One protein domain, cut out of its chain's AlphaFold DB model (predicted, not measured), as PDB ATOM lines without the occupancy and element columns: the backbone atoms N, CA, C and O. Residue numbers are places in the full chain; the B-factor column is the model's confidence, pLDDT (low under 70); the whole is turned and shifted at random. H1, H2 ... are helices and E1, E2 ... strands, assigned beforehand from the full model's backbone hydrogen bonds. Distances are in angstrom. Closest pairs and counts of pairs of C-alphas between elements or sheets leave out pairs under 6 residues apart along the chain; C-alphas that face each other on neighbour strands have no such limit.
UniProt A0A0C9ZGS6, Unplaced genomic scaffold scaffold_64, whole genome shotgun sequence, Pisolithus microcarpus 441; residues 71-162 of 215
ATOM      1  N   ALA A  71      10.724 -19.852 -21.781       83.62
ATOM      2  CA  ALA A  71       9.445 -20.255 -22.368       83.62
ATOM      3  C   ALA A  71       8.228 -19.631 -21.658       83.62
ATOM      4  O   ALA A  71       7.276 -19.188 -22.301       83.62
ATOM      5  N   LEU A  72       8.266 -19.517 -20.323       85.88
ATOM      6  CA  LEU A  72       7.201 -18.858 -19.557       85.88
ATOM      7  C   LEU A  72       7.087 -17.361 -19.889       85.88
ATOM      8  O   LEU A  72       5.983 -16.824 -19.967       85.88
ATOM      9  N   HIS A  73       8.216 -16.684 -20.102       86.00
ATOM     10  CA  HIS A  73       8.215 -15.280 -20.498       86.00
ATOM     11  C   HIS A  73       7.654 -15.110 -21.910       86.00
ATOM     12  O   HIS A  73       6.844 -14.205 -22.120       86.00
ATOM     13  N   HIS A  74       7.984 -16.016 -22.837       84.00
ATOM     14  CA  HIS A  74       7.500 -15.986 -24.220       84.00
ATOM     15  C   HIS A  74       5.980 -16.101 -24.354       84.00
ATOM     16  O   HIS A  74       5.415 -15.507 -25.269       84.00
ATOM     17  N   GLN A  75       5.296 -16.754 -23.407       84.50
ATOM     18  CA  GLN A  75       3.824 -16.797 -23.374       84.50
ATOM     19  C   GLN A  75       3.190 -15.416 -23.161       84.50
ATOM     20  O   GLN A  75       2.102 -15.141 -23.659       84.50
ATOM     21  N   THR A  76       3.866 -14.545 -22.408       88.88
ATOM     22  CA  THR A  76       3.389 -13.184 -22.106       88.88
ATOM     23  C   THR A  76       4.001 -12.125 -23.017       88.88
ATOM     24  O   THR A  76       3.386 -11.091 -23.269       88.88
ATOM     25  N   ASN A  77       5.209 -12.380 -23.514       89.62
ATOM     26  CA  ASN A  77       5.988 -11.474 -24.333       89.62
ATOM     27  C   ASN A  77       6.859 -12.268 -25.311       89.62
ATOM     28  O   ASN A  77       7.946 -12.734 -24.966       89.62
ATOM     29  N   MET A  78       6.404 -12.339 -26.558       87.19
ATOM     30  CA  MET A  78       7.107 -13.008 -27.652       87.19
ATOM     31  C   MET A  78       8.518 -12.450 -27.911       87.19
ATOM     32  O   MET A  78       9.349 -13.151 -28.475       87.19
ATOM     33  N   TYR A  79       8.805 -11.215 -27.488       89.75
ATOM     34  CA  TYR A  79      10.081 -10.537 -27.732       89.75
ATOM     35  C   TYR A  79      11.094 -10.695 -26.596       89.75
ATOM     36  O   TYR A  79      12.187 -10.143 -26.690       89.75
ATOM     37  N   TYR A  80      10.774 -11.431 -25.528       91.00
ATOM     38  CA  TYR A  80      11.714 -11.657 -24.429       91.00
ATOM     39  C   TYR A  80      13.045 -12.248 -24.955       91.00
ATOM     40  O   TYR A  80      13.001 -13.189 -25.757       91.00
ATOM     41  N   PRO A  81      14.227 -11.749 -24.533       93.00
ATOM     42  CA  PRO A  81      14.513 -10.915 -23.352       93.00
ATOM     43  C   PRO A  81      14.244  -9.413 -23.495       93.00
ATOM     44  O   PRO A  81      14.383  -8.676 -22.521       93.00
ATOM     45  N   PHE A  82      13.825  -8.948 -24.667       94.56
ATOM     46  CA  PHE A  82      13.430  -7.557 -24.863       94.56
ATOM     47  C   PHE A  82      12.048  -7.298 -24.271       94.56
ATOM     48  O   PHE A  82      11.204  -8.189 -24.213       94.56
ATOM     49  N   ALA A  83      11.794  -6.074 -23.823       93.00
ATOM     50  CA  ALA A  83      10.564  -5.713 -23.128       93.00
ATOM     51  C   ALA A  83       9.326  -5.754 -24.041       93.00
ATOM     52  O   ALA A  83       8.219  -5.994 -23.563       93.00
ATOM     53  N   ASN A  84       9.498  -5.468 -25.333       93.00
ATOM     54  CA  ASN A  84       8.446  -5.428 -26.350       93.00
ATOM     55  C   ASN A  84       9.062  -5.378 -27.766       93.00
ATOM     56  O   ASN A  84      10.283  -5.336 -27.914       93.00
ATOM     57  N   LEU A  85       8.210  -5.326 -28.797       93.81
ATOM     58  CA  LEU A  85       8.632  -5.218 -30.198       93.81
ATOM     59  C   LEU A  85       9.543  -4.010 -30.458       93.81
ATOM     60  O   LEU A  85      10.586  -4.175 -31.074       93.81
ATOM     61  N   GLY A  86       9.184  -2.816 -29.979       94.81
ATOM     62  CA  GLY A  86       9.966  -1.602 -30.238       94.81
ATOM     63  C   GLY A  86      11.353  -1.637 -29.590       94.81
ATOM     64  O   GLY A  86      12.326  -1.156 -30.165       94.81
ATOM     65  N   ASP A  87      11.461  -2.260 -28.417       95.12
ATOM     66  CA  ASP A  87      12.744  -2.519 -27.757       95.12
ATOM     67  C   ASP A  87      13.615  -3.498 -28.571       95.12
ATOM     68  O   ASP A  87      14.800  -3.242 -28.795       95.12
ATOM     69  N   TRP A  88      13.016  -4.570 -29.103       95.19
ATOM     70  CA  TRP A  88      13.700  -5.507 -30.003       95.19
ATOM     71  C   TRP A  88      14.117  -4.856 -31.332       95.19
ATOM     72  O   TRP A  88      15.234  -5.070 -31.798       95.19
ATOM     73  N   GLU A  89      13.265  -4.026 -31.939       95.75
ATOM     74  CA  GLU A  89      13.581  -3.307 -33.180       95.75
ATOM     75  C   GLU A  89      14.772  -2.365 -32.987       95.75
ATOM     76  O   GLU A  89      15.671  -2.316 -33.831       95.75
ATOM     77  N   MET A  90      14.817  -1.661 -31.851       94.56
ATOM     78  CA  MET A  90      15.940  -0.795 -31.505       94.56
ATOM     79  C   MET A  90      17.233  -1.597 -31.335       94.56
ATOM     80  O   MET A  90      18.269  -1.216 -31.885       94.56
ATOM     81  N   ALA A  91      17.176  -2.718 -30.612       95.19
ATOM     82  CA  ALA A  91      18.298  -3.637 -30.467       95.19
ATOM     83  C   ALA A  91      18.804  -4.140 -31.827       95.19
ATOM     84  O   ALA A  91      19.989  -4.008 -32.133       95.19
ATOM     85  N   ASN A  92      17.904  -4.659 -32.665       94.62
ATOM     86  CA  ASN A  92      18.232  -5.187 -33.985       94.62
ATOM     87  C   ASN A  92      18.870  -4.115 -34.884       94.62
ATOM     88  O   ASN A  92      19.887  -4.371 -35.527       94.62
ATOM     89  N   PHE A  93      18.330  -2.894 -34.875       94.94
ATOM     90  CA  PHE A  93      18.902  -1.774 -35.618       94.94
ATOM     91  C   PHE A  93      20.336  -1.459 -35.169       94.94
ATOM     92  O   PHE A  93      21.233  -1.357 -36.004       94.94
ATOM     93  N   LEU A  94      20.582  -1.355 -33.858       94.69
ATOM     94  CA  LEU A  94      21.918  -1.062 -33.325       94.69
ATOM     95  C   LEU A  94      22.947  -2.142 -33.688       94.69
ATOM     96  O   LEU A  94      24.102  -1.815 -33.958       94.69
ATOM     97  N   LEU A  95      22.531  -3.409 -33.736       91.69
ATOM     98  CA  LEU A  95      23.402  -4.533 -34.088       91.69
ATOM     99  C   LEU A  95      23.778  -4.556 -35.569       91.69
ATOM    100  O   LEU A  95      24.912  -4.885 -35.910       91.69
ATOM    101  N   GLN A  96      22.855  -4.177 -36.449       93.44
ATOM    102  CA  GLN A  96      23.100  -4.153 -37.892       93.44
ATOM    103  C   GLN A  96      24.046  -3.025 -38.322       93.44
ATOM    104  O   GLN A  96      24.704  -3.132 -39.356       93.44
ATOM    105  N   LEU A  97      24.144  -1.950 -37.535       92.25
ATOM    106  CA  LEU A  97      24.982  -0.795 -37.858       92.25
ATOM    107  C   LEU A  97      26.492  -1.024 -37.663       92.25
ATOM    108  O   LEU A  97      27.269  -0.118 -37.959       92.25
ATOM    109  N   ASN A  98      26.923  -2.202 -37.188       87.12
ATOM    110  CA  ASN A  98      28.333  -2.522 -36.906       87.12
ATOM    111  C   ASN A  98      29.043  -1.463 -36.033       87.12
ATOM    112  O   ASN A  98      30.237  -1.205 -36.193       87.12
ATOM    113  N   LEU A  99      28.303  -0.832 -35.116       92.75
ATOM    114  CA  LEU A  99      28.845   0.161 -34.193       92.75
ATOM    115  C   LEU A  99      29.761  -0.503 -33.164       92.75
ATOM    116  O   LEU A  99      29.520  -1.625 -32.711       92.75
ATOM    117  N   SER A 100      30.791   0.216 -32.726       94.94
ATOM    118  CA  SER A 100      31.571  -0.212 -31.568       94.94
ATOM    119  C   SER A 100      30.724  -0.154 -30.289       94.94
ATOM    120  O   SER A 100      29.811   0.665 -30.158       94.94
ATOM    121  N   MET A 101      31.077  -0.962 -29.281       95.31
ATOM    122  CA  MET A 101      30.395  -0.937 -27.974       95.31
ATOM    123  C   MET A 101      30.336   0.473 -27.364       95.31
ATOM    124  O   MET A 101      29.334   0.848 -26.764       95.31
ATOM    125  N   ARG A 102      31.384   1.285 -27.566       96.75
ATOM    126  CA  ARG A 102      31.443   2.666 -27.063       96.75
ATOM    127  C   ARG A 102      30.451   3.594 -27.758       96.75
ATOM    128  O   ARG A 102      29.896   4.476 -27.113       96.75
ATOM    129  N   GLU A 103      30.252   3.429 -29.062       96.44
ATOM    130  CA  GLU A 103      29.284   4.224 -29.823       96.44
ATOM    131  C   GLU A 103      27.852   3.871 -29.422       96.44
ATOM    132  O   GLU A 103      27.036   4.773 -29.244       96.44
ATOM    133  N   ILE A 104      27.580   2.584 -29.186       96.00
ATOM    134  CA  ILE A 104      26.296   2.119 -28.652       96.00
ATOM    135  C   ILE A 104      26.055   2.715 -27.259       96.00
ATOM    136  O   ILE A 104      25.007   3.315 -27.033       96.00
ATOM    137  N   ASP A 105      27.026   2.638 -26.345       96.50
ATOM    138  CA  ASP A 105      26.907   3.242 -25.009       96.50
ATOM    139  C   ASP A 105      26.688   4.763 -25.087       96.50
ATOM    140  O   ASP A 105      25.855   5.321 -24.371       96.50
ATOM    141  N   SER A 106      27.400   5.447 -25.989       96.38
ATOM    142  CA  SER A 106      27.236   6.883 -26.231       96.38
ATOM    143  C   SER A 106      25.820   7.213 -26.711       96.38
ATOM    144  O   SER A 106      25.172   8.102 -26.154       96.38
ATOM    145  N   TYR A 107      25.292   6.453 -27.673       94.75
ATOM    146  CA  TYR A 107      23.917   6.584 -28.151       94.75
ATOM    147  C   TYR A 107      22.892   6.352 -27.028       94.75
ATOM    148  O   TYR A 107      22.013   7.186 -26.795       94.75
ATOM    149  N   LEU A 108      23.033   5.265 -26.265       94.50
ATOM    150  CA  LEU A 108      22.147   4.941 -25.141       94.50
ATOM    151  C   LEU A 108      22.248   5.960 -23.991       94.50
ATOM    152  O   LEU A 108      21.322   6.104 -23.195       94.50
ATOM    153  N   SER A 109      23.338   6.730 -23.922       94.06
ATOM    154  CA  SER A 109      23.510   7.789 -22.924       94.06
ATOM    155  C   SER A 109      22.726   9.078 -23.220       94.06
ATOM    156  O   SER A 109      22.565   9.899 -22.302       94.06
ATOM    157  N   LEU A 110      22.234   9.259 -24.457       95.69
ATOM    158  CA  LEU A 110      21.497  10.447 -24.891       95.69
ATOM    159  C   LEU A 110      20.219  10.665 -24.060       95.69
ATOM    160  O   LEU A 110      19.560   9.744 -23.583       95.69
ATOM    161  N   SER A 111      19.828  11.929 -23.882       92.69
ATOM    162  CA  SER A 111      18.667  12.278 -23.049       92.69
ATOM    163  C   SER A 111      17.338  11.775 -23.619       92.69
ATOM    164  O   SER A 111      16.398  11.549 -22.860       92.69
ATOM    165  N   MET A 112      17.249  11.613 -24.942       91.94
ATOM    166  CA  MET A 112      16.062  11.086 -25.613       91.94
ATOM    167  C   MET A 112      15.977   9.563 -25.487       91.94
ATOM    168  O   MET A 112      14.912   9.040 -25.177       91.94
ATOM    169  N   THR A 113      17.099   8.859 -25.657       89.38
ATOM    170  CA  THR A 113      17.154   7.393 -25.558       89.38
ATOM    171  C   THR A 113      16.855   6.918 -24.141       89.38
ATOM    172  O   THR A 113      16.072   5.992 -23.967       89.38
ATOM    173  N   LYS A 114      17.320   7.651 -23.122       88.06
ATOM    174  CA  LYS A 114      16.977   7.427 -21.703       88.06
ATOM    175  C   LYS A 114      15.494   7.509 -21.350       88.06
ATOM    176  O   LYS A 114      15.104   7.044 -20.284       88.06
ATOM    177  N   LYS A 115      14.667   8.126 -22.195       89.88
ATOM    178  CA  LYS A 115      13.210   8.197 -21.991       89.88
ATOM    179  C   LYS A 115      12.471   7.024 -22.632       89.88
ATOM    180  O   LYS A 115      11.282   6.865 -22.376       89.88
ATOM    181  N   MET A 116      13.141   6.247 -23.482       90.25
ATOM    182  CA  MET A 116      12.563   5.058 -24.097       90.25
ATOM    183  C   MET A 116      12.512   3.914 -23.081       90.25
ATOM    184  O   MET A 116      13.348   3.826 -22.187       90.25
ATOM    185  N   LEU A 117      11.525   3.032 -23.203       88.75
ATOM    186  CA  LEU A 117      11.388   1.859 -22.336       88.75
ATOM    187  C   LEU A 117      12.199   0.691 -22.909       88.75
ATOM    188  O   LEU A 117      11.622  -0.277 -23.402       88.75
ATOM    189  N   LEU A 118      13.527   0.829 -22.888       92.56
ATOM    190  CA  LEU A 118      14.449  -0.210 -23.346       92.56
ATOM    191  C   LEU A 118      14.750  -1.211 -22.226       92.56
ATOM    192  O   LEU A 118      14.825  -0.840 -21.051       92.56
ATOM    193  N   SER A 119      14.958  -2.475 -22.590       93.44
ATOM    194  CA  SER A 119      15.404  -3.516 -21.651       93.44
ATOM    195  C   SER A 119      16.911  -3.468 -21.373       93.44
ATOM    196  O   SER A 119      17.377  -4.122 -20.443       93.44
ATOM    197  N   PHE A 120      17.671  -2.690 -22.146       94.62
ATOM    198  CA  PHE A 120      19.124  -2.567 -22.056       94.62
ATOM    199  C   PHE A 120      19.557  -1.096 -22.059       94.62
ATOM    200  O   PHE A 120      18.987  -0.260 -22.760       94.62
ATOM    201  N   TRP A 121      20.608  -0.784 -21.299       93.81
ATOM    202  CA  TRP A 121      21.162   0.569 -21.169       93.81
ATOM    203  C   TRP A 121      22.646   0.654 -21.508       93.81
ATOM    204  O   TRP A 121      23.210   1.747 -21.570       93.81
ATOM    205  N   THR A 122      23.274  -0.493 -21.758       95.19
ATOM    206  CA  THR A 122      24.662  -0.600 -22.210       95.19
ATOM    207  C   THR A 122      24.779  -1.591 -23.358       95.19
ATOM    208  O   THR A 122      24.008  -2.548 -23.457       95.19
ATOM    209  N   ALA A 123      25.805  -1.425 -24.188       95.62
ATOM    210  CA  ALA A 123      26.172  -2.381 -25.225       95.62
ATOM    211  C   ALA A 123      26.408  -3.780 -24.636       95.62
ATOM    212  O   ALA A 123      26.052  -4.786 -25.238       95.62
ATOM    213  N   LYS A 124      26.958  -3.851 -23.418       96.06
ATOM    214  CA  LYS A 124      27.187  -5.114 -22.710       96.06
ATOM    215  C   LYS A 124      25.884  -5.825 -22.336       96.06
ATOM    216  O   LYS A 124      25.824  -7.049 -22.407       96.06
ATOM    217  N   GLU A 125      24.871  -5.090 -21.890       95.69
ATOM    218  CA  GLU A 125      23.546  -5.656 -21.605       95.69
ATOM    219  C   GLU A 125      22.855  -6.112 -22.882       95.69
ATOM    220  O   GLU A 125      22.338  -7.225 -22.913       95.69
ATOM    221  N   LEU A 126      22.942  -5.314 -23.949       95.38
ATOM    222  CA  LEU A 126      22.452  -5.701 -25.267       95.38
ATOM    223  C   LEU A 126      23.098  -7.013 -25.741       95.38
ATOM    224  O   LEU A 126      22.390  -7.943 -26.116       95.38
ATOM    225  N   CYS A 127      24.427  -7.134 -25.659       93.94
ATOM    226  CA  CYS A 127      25.129  -8.376 -25.994       93.94
ATOM    227  C   CYS A 127      24.674  -9.555 -25.130       93.94
ATOM    228  O   CYS A 127      24.440 -10.632 -25.663       93.94
ATOM    229  N   ARG A 128      24.483  -9.347 -23.821       94.12
ATOM    230  CA  ARG A 128      23.978 -10.395 -22.923       94.12
ATOM    231  C   ARG A 128      22.590 -10.881 -23.341       94.12
ATOM    232  O   ARG A 128      22.363 -12.080 -23.383       94.12
ATOM    233  N   HIS A 129      21.688  -9.968 -23.697       93.12
ATOM    234  CA  HIS A 129      20.354 -10.330 -24.179       93.12
ATOM    235  C   HIS A 129      20.413 -11.160 -25.466       93.12
ATOM    236  O   HIS A 129      19.627 -12.083 -25.634       93.12
ATOM    237  N   ILE A 130      21.365 -10.884 -26.357       91.19
ATOM    238  CA  ILE A 130      21.559 -11.674 -27.582       91.19
ATOM    239  C   ILE A 130      22.129 -13.053 -27.262       91.19
ATOM    240  O   ILE A 130      21.668 -14.046 -27.811       91.19
ATOM    241  N   GLU A 131      23.118 -13.121 -26.370       90.69
ATOM    242  CA  GLU A 131      23.681 -14.388 -25.891       90.69
ATOM    243  C   GLU A 131      22.627 -15.263 -25.202       90.69
ATOM    244  O   GLU A 131      22.762 -16.489 -25.191       90.69
ATOM    245  N   ASP A 132      21.588 -14.632 -24.649       88.25
ATOM    246  CA  ASP A 132      20.478 -15.298 -23.989       88.25
ATOM    247  C   ASP A 132      19.428 -15.878 -24.955       88.25
ATOM    248  O   ASP A 132      18.614 -16.695 -24.512       88.25
ATOM    249  N   LEU A 133      19.447 -15.497 -26.238       86.25
ATOM    250  CA  LEU A 133      18.548 -16.033 -27.263       86.25
ATOM    251  C   LEU A 133      18.899 -17.487 -27.636       86.25
ATOM    252  O   LEU A 133      20.054 -17.909 -27.497       86.25
ATOM    253  N   PRO A 134      17.930 -18.258 -28.172       80.25
ATOM    254  CA  PRO A 134      18.193 -19.586 -28.711       80.25
ATOM    255  C   PRO A 134      19.332 -19.550 -29.733       80.25
ATOM    256  O   PRO A 134      19.330 -18.754 -30.675       80.25
ATOM    257  N   LYS A 135      20.321 -20.421 -29.540       80.62
ATOM    258  CA  LYS A 135      21.512 -20.463 -30.390       80.62
ATOM    259  C   LYS A 135      21.193 -21.147 -31.714       80.62
ATOM    260  O   LYS A 135      20.573 -22.206 -31.736       80.62
ATOM    261  N   GLY A 136      21.648 -20.541 -32.807       83.69
ATOM    262  CA  GLY A 136      21.648 -21.168 -34.126       83.69
ATOM    263  C   GLY A 136      22.845 -22.109 -34.337       83.69
ATOM    264  O   GLY A 136      23.649 -22.307 -33.420       83.69
ATOM    265  N   PRO A 137      22.994 -22.654 -35.559       89.00
ATOM    266  CA  PRO A 137      24.153 -23.453 -35.952       89.00
ATOM    267  C   PRO A 137      25.465 -22.704 -35.706       89.00
ATOM    268  O   PRO A 137      25.580 -21.507 -35.989       89.00
ATOM    269  N   HIS A 138      26.481 -23.400 -35.201       89.19
ATOM    270  CA  HIS A 138      27.738 -22.747 -34.835       89.19
ATOM    271  C   HIS A 138      28.597 -22.471 -36.070       89.19
ATOM    272  O   HIS A 138      28.658 -23.281 -36.998       89.19
ATOM    273  N   TRP A 139      29.303 -21.339 -36.070       92.75
ATOM    274  CA  TRP A 139      30.367 -21.091 -37.038       92.75
ATOM    275  C   TRP A 139      31.570 -21.985 -36.729       92.75
ATOM    276  O   TRP A 139      32.068 -22.018 -35.603       92.75
ATOM    277  N   LYS A 140      32.054 -22.690 -37.748       94.12
ATOM    278  CA  LYS A 140      33.272 -23.501 -37.724       94.12
ATOM    279  C   LYS A 140      34.312 -22.836 -38.623       94.12
ATOM    280  O   LYS A 140      33.991 -22.312 -39.688       94.12
ATOM    281  N   ILE A 141      35.567 -22.861 -38.183       96.12
ATOM    282  CA  ILE A 141      36.697 -22.266 -38.904       96.12
ATOM    283  C   ILE A 141      37.689 -23.375 -39.231       96.12
ATOM    284  O   ILE A 141      38.035 -24.184 -38.368       96.12
ATOM    285  N   ARG A 142      38.156 -23.421 -40.478       95.69
ATOM    286  CA  ARG A 142      39.211 -24.338 -40.911       95.69
ATOM    287  C   ARG A 142      40.233 -23.600 -41.761       95.69
ATOM    288  O   ARG A 142      39.875 -22.968 -42.748       95.69
ATOM    289  N   ILE A 143      41.511 -23.744 -41.424       95.38
ATOM    290  CA  ILE A 143      42.599 -23.248 -42.269       95.38
ATOM    291  C   ILE A 143      42.752 -24.192 -43.467       95.38
ATOM    292  O   ILE A 143      42.936 -25.401 -43.295       95.38
ATOM    293  N   VAL A 144      42.649 -23.648 -44.677       94.19
ATOM    294  CA  VAL A 144      42.786 -24.397 -45.927       94.19
ATOM    295  C   VAL A 144      44.260 -24.402 -46.339       94.19
ATOM    296  O   VAL A 144      44.849 -23.329 -46.489       94.19
ATOM    297  N   PRO A 145      44.882 -25.580 -46.529       91.06
ATOM    298  CA  PRO A 145      46.260 -25.644 -46.992       91.06
ATOM    299  C   PRO A 145      46.353 -25.146 -48.438       91.06
ATOM    300  O   PRO A 145      45.623 -25.611 -49.313       91.06
ATOM    301  N   THR A 146      47.270 -24.213 -48.691       89.94
ATOM    302  CA  THR A 146      47.549 -23.685 -50.028       89.94
ATOM    303  C   THR A 146      48.874 -24.232 -50.549       89.94
ATOM    304  O   THR A 146      49.859 -24.327 -49.820       89.94
ATOM    305  N   HIS A 147      48.924 -24.577 -51.839       89.94
ATOM    306  CA  HIS A 147      50.166 -25.017 -52.489       89.94
ATOM    307  C   HIS A 147      51.197 -23.889 -52.629       89.94
ATOM    308  O   HIS A 147      52.396 -24.151 -52.718       89.94
ATOM    309  N   HIS A 148      50.736 -22.639 -52.645       88.50
ATOM    310  CA  HIS A 148      51.579 -21.455 -52.737       88.50
ATOM    311  C   HIS A 148      51.641 -20.733 -51.386       88.50
ATOM    312  O   HIS A 148      50.628 -20.689 -50.680       88.50
ATOM    313  N   PRO A 149      52.801 -20.153 -51.027       83.94
ATOM    314  CA  PRO A 149      52.936 -19.382 -49.802       83.94
ATOM    315  C   PRO A 149      52.079 -18.116 -49.890       83.94
ATOM    316  O   PRO A 149      52.267 -17.285 -50.778       83.94
ATOM    317  N   THR A 150      51.141 -17.971 -48.960       87.00
ATOM    318  CA  THR A 150      50.340 -16.761 -48.770       87.00
ATOM    319  C   THR A 150      50.858 -15.974 -47.565       87.00
ATOM    320  O   THR A 150      51.384 -16.545 -46.613       87.00
ATOM    321  N   THR A 151      50.715 -14.646 -47.591       90.44
ATOM    322  CA  THR A 151      51.102 -13.768 -46.469       90.44
ATOM    323  C   THR A 151      50.267 -14.022 -45.210       90.44
ATOM    324  O   THR A 151      50.768 -13.877 -44.099       90.44
ATOM    325  N   SER A 152      49.010 -14.431 -45.377       90.69
ATOM    326  CA  SER A 152      48.096 -14.842 -44.311       90.69
ATOM    327  C   SER A 152      47.484 -16.208 -44.642       90.69
ATOM    328  O   SER A 152      47.297 -16.513 -45.827       90.69
ATOM    329  N   PRO A 153      47.166 -17.046 -43.640       90.12
ATOM    330  CA  PRO A 153      46.468 -18.306 -43.875       90.12
ATOM    331  C   PRO A 153      45.088 -18.061 -44.501       90.12
ATOM    332  O   PRO A 153      44.432 -17.063 -44.205       90.12
ATOM    333  N   VAL A 154      44.644 -18.974 -45.368       93.81
ATOM    334  CA  VAL A 154      43.283 -18.945 -45.925       93.81
ATOM    335  C   VAL A 154      42.337 -19.614 -44.933       93.81
ATOM    336  O   VAL A 154      42.448 -20.812 -44.675       93.81
ATOM    337  N   GLU A 155      41.413 -18.842 -44.373       95.94
ATOM    338  CA  GLU A 155      40.419 -19.310 -43.405       95.94
ATOM    339  C   GLU A 155      39.072 -19.567 -44.094       95.94
ATOM    340  O   GLU A 155      38.490 -18.672 -44.705       95.94
ATOM    341  N   LEU A 156      38.567 -20.797 -43.987       95.06
ATOM    342  CA  LEU A 156      37.221 -21.172 -44.411       95.06
ATOM    343  C   LEU A 156      36.276 -21.132 -43.210       95.06
ATOM    344  O   LEU A 156      36.428 -21.918 -42.272       95.06
ATOM    345  N   TYR A 157      35.278 -20.261 -43.297       95.81
ATOM    346  CA  TYR A 157      34.158 -20.172 -42.367       95.81
ATOM    347  C   TYR A 157      32.983 -20.973 -42.929       95.81
ATOM    348  O   TYR A 157      32.591 -20.772 -44.079       95.81
ATOM    349  N   TRP A 158      32.439 -21.899 -42.146       94.94
ATOM    350  CA  TRP A 158      31.336 -22.765 -42.569       94.94
ATOM    351  C   TRP A 158      30.461 -23.170 -41.378       94.94
ATOM    352  O   TRP A 158      30.883 -23.067 -40.229       94.94
ATOM    353  N   HIS A 159      29.248 -23.642 -41.653       94.62
ATOM    354  CA  HIS A 159      28.368 -24.266 -40.665       94.62
ATOM    355  C   HIS A 159      28.250 -25.760 -40.933       94.62
ATOM    356  O   HIS A 159      28.345 -26.191 -42.082       94.62
ATOM    357  N   ASP A 160      27.983 -26.541 -39.890       93.81
ATOM    358  CA  ASP A 160      27.659 -27.950 -40.077       93.81
ATOM    359  C   ASP A 160      26.367 -28.104 -40.892       93.81
ATOM    360  O   ASP A 160      25.330 -27.585 -40.470       93.81
ATOM    361  N   PRO A 161      26.390 -28.799 -42.042       93.00
ATOM    362  CA  PRO A 161      25.197 -28.939 -42.863       93.00
ATOM    363  C   PRO A 161      24.078 -29.681 -42.125       93.00
ATOM    364  O   PRO A 161      22.912 -29.367 -42.353       93.00
ATOM    365  N   LEU A 162      24.400 -30.614 -41.221       91.19
ATOM    366  CA  LEU A 162      23.386 -31.321 -40.441       91.19
ATOM    367  C   LEU A 162      22.760 -30.401 -39.389       91.19
ATOM    368  O   LEU A 162      21.537 -30.377 -39.290       91.19
TER     369      LEU A 162
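AT A GLANCE: This is residues 71 to 162 of the 215 residues of an uncharacterized protein of Pisolithus microcarpus 441 (UniProt A0A0C9ZGS6). A small helical head of H2, H3 and H4, with H1 set off from it, is followed by an arm, the antiparallel hairpin E1 and E2, whose turn sticks out at residues 147 to 152. The printed part has 92 residues, with four named helices, then two strands, class mixed. It is flat, 58 by 33 by 16 A, and only just extended, close to loose, with radius of gyration of the C-alphas 18.6 A.

HOW THE PARTS SIT: H1, residues 71 to 76, is apart from H2, residues 85 to 96. H3, residues 101 to 108, touches H4, residues 123 to 131, about perpendicular at 75 degrees; the closest C-alphas, of Met 101 and Ala 123, are 5.2 A apart. H2 is close to but not clearly touching H4; the closest C-alphas, of Ala 91 and Leu 126, are 7.0 A apart. In the hairpin of E1, residues 139 to 144, and E2, residues 154 to 159, N 140 and O 158 are within hydrogen-bond range at 2.8 A. Every O i to N i+4 pair is within range in H2, H3 and H4; H1 has 1 of 2.

IN THESE COORDINATES: H1 begins at C-alpha 71, (9.445, -20.255, -22.368). H2 measures 16.4 A, E1 15.6 A. E2, 16.7 A, ends at C-alpha 159, (28.368, -24.266, -40.665).

THE WHOLE: The farthest C-alphas, of Lys 115 and His 147, are 58.3 A apart. The printed part has no cut; the H3 to H4 link is long. No printed residue is under 70 in pLDDT.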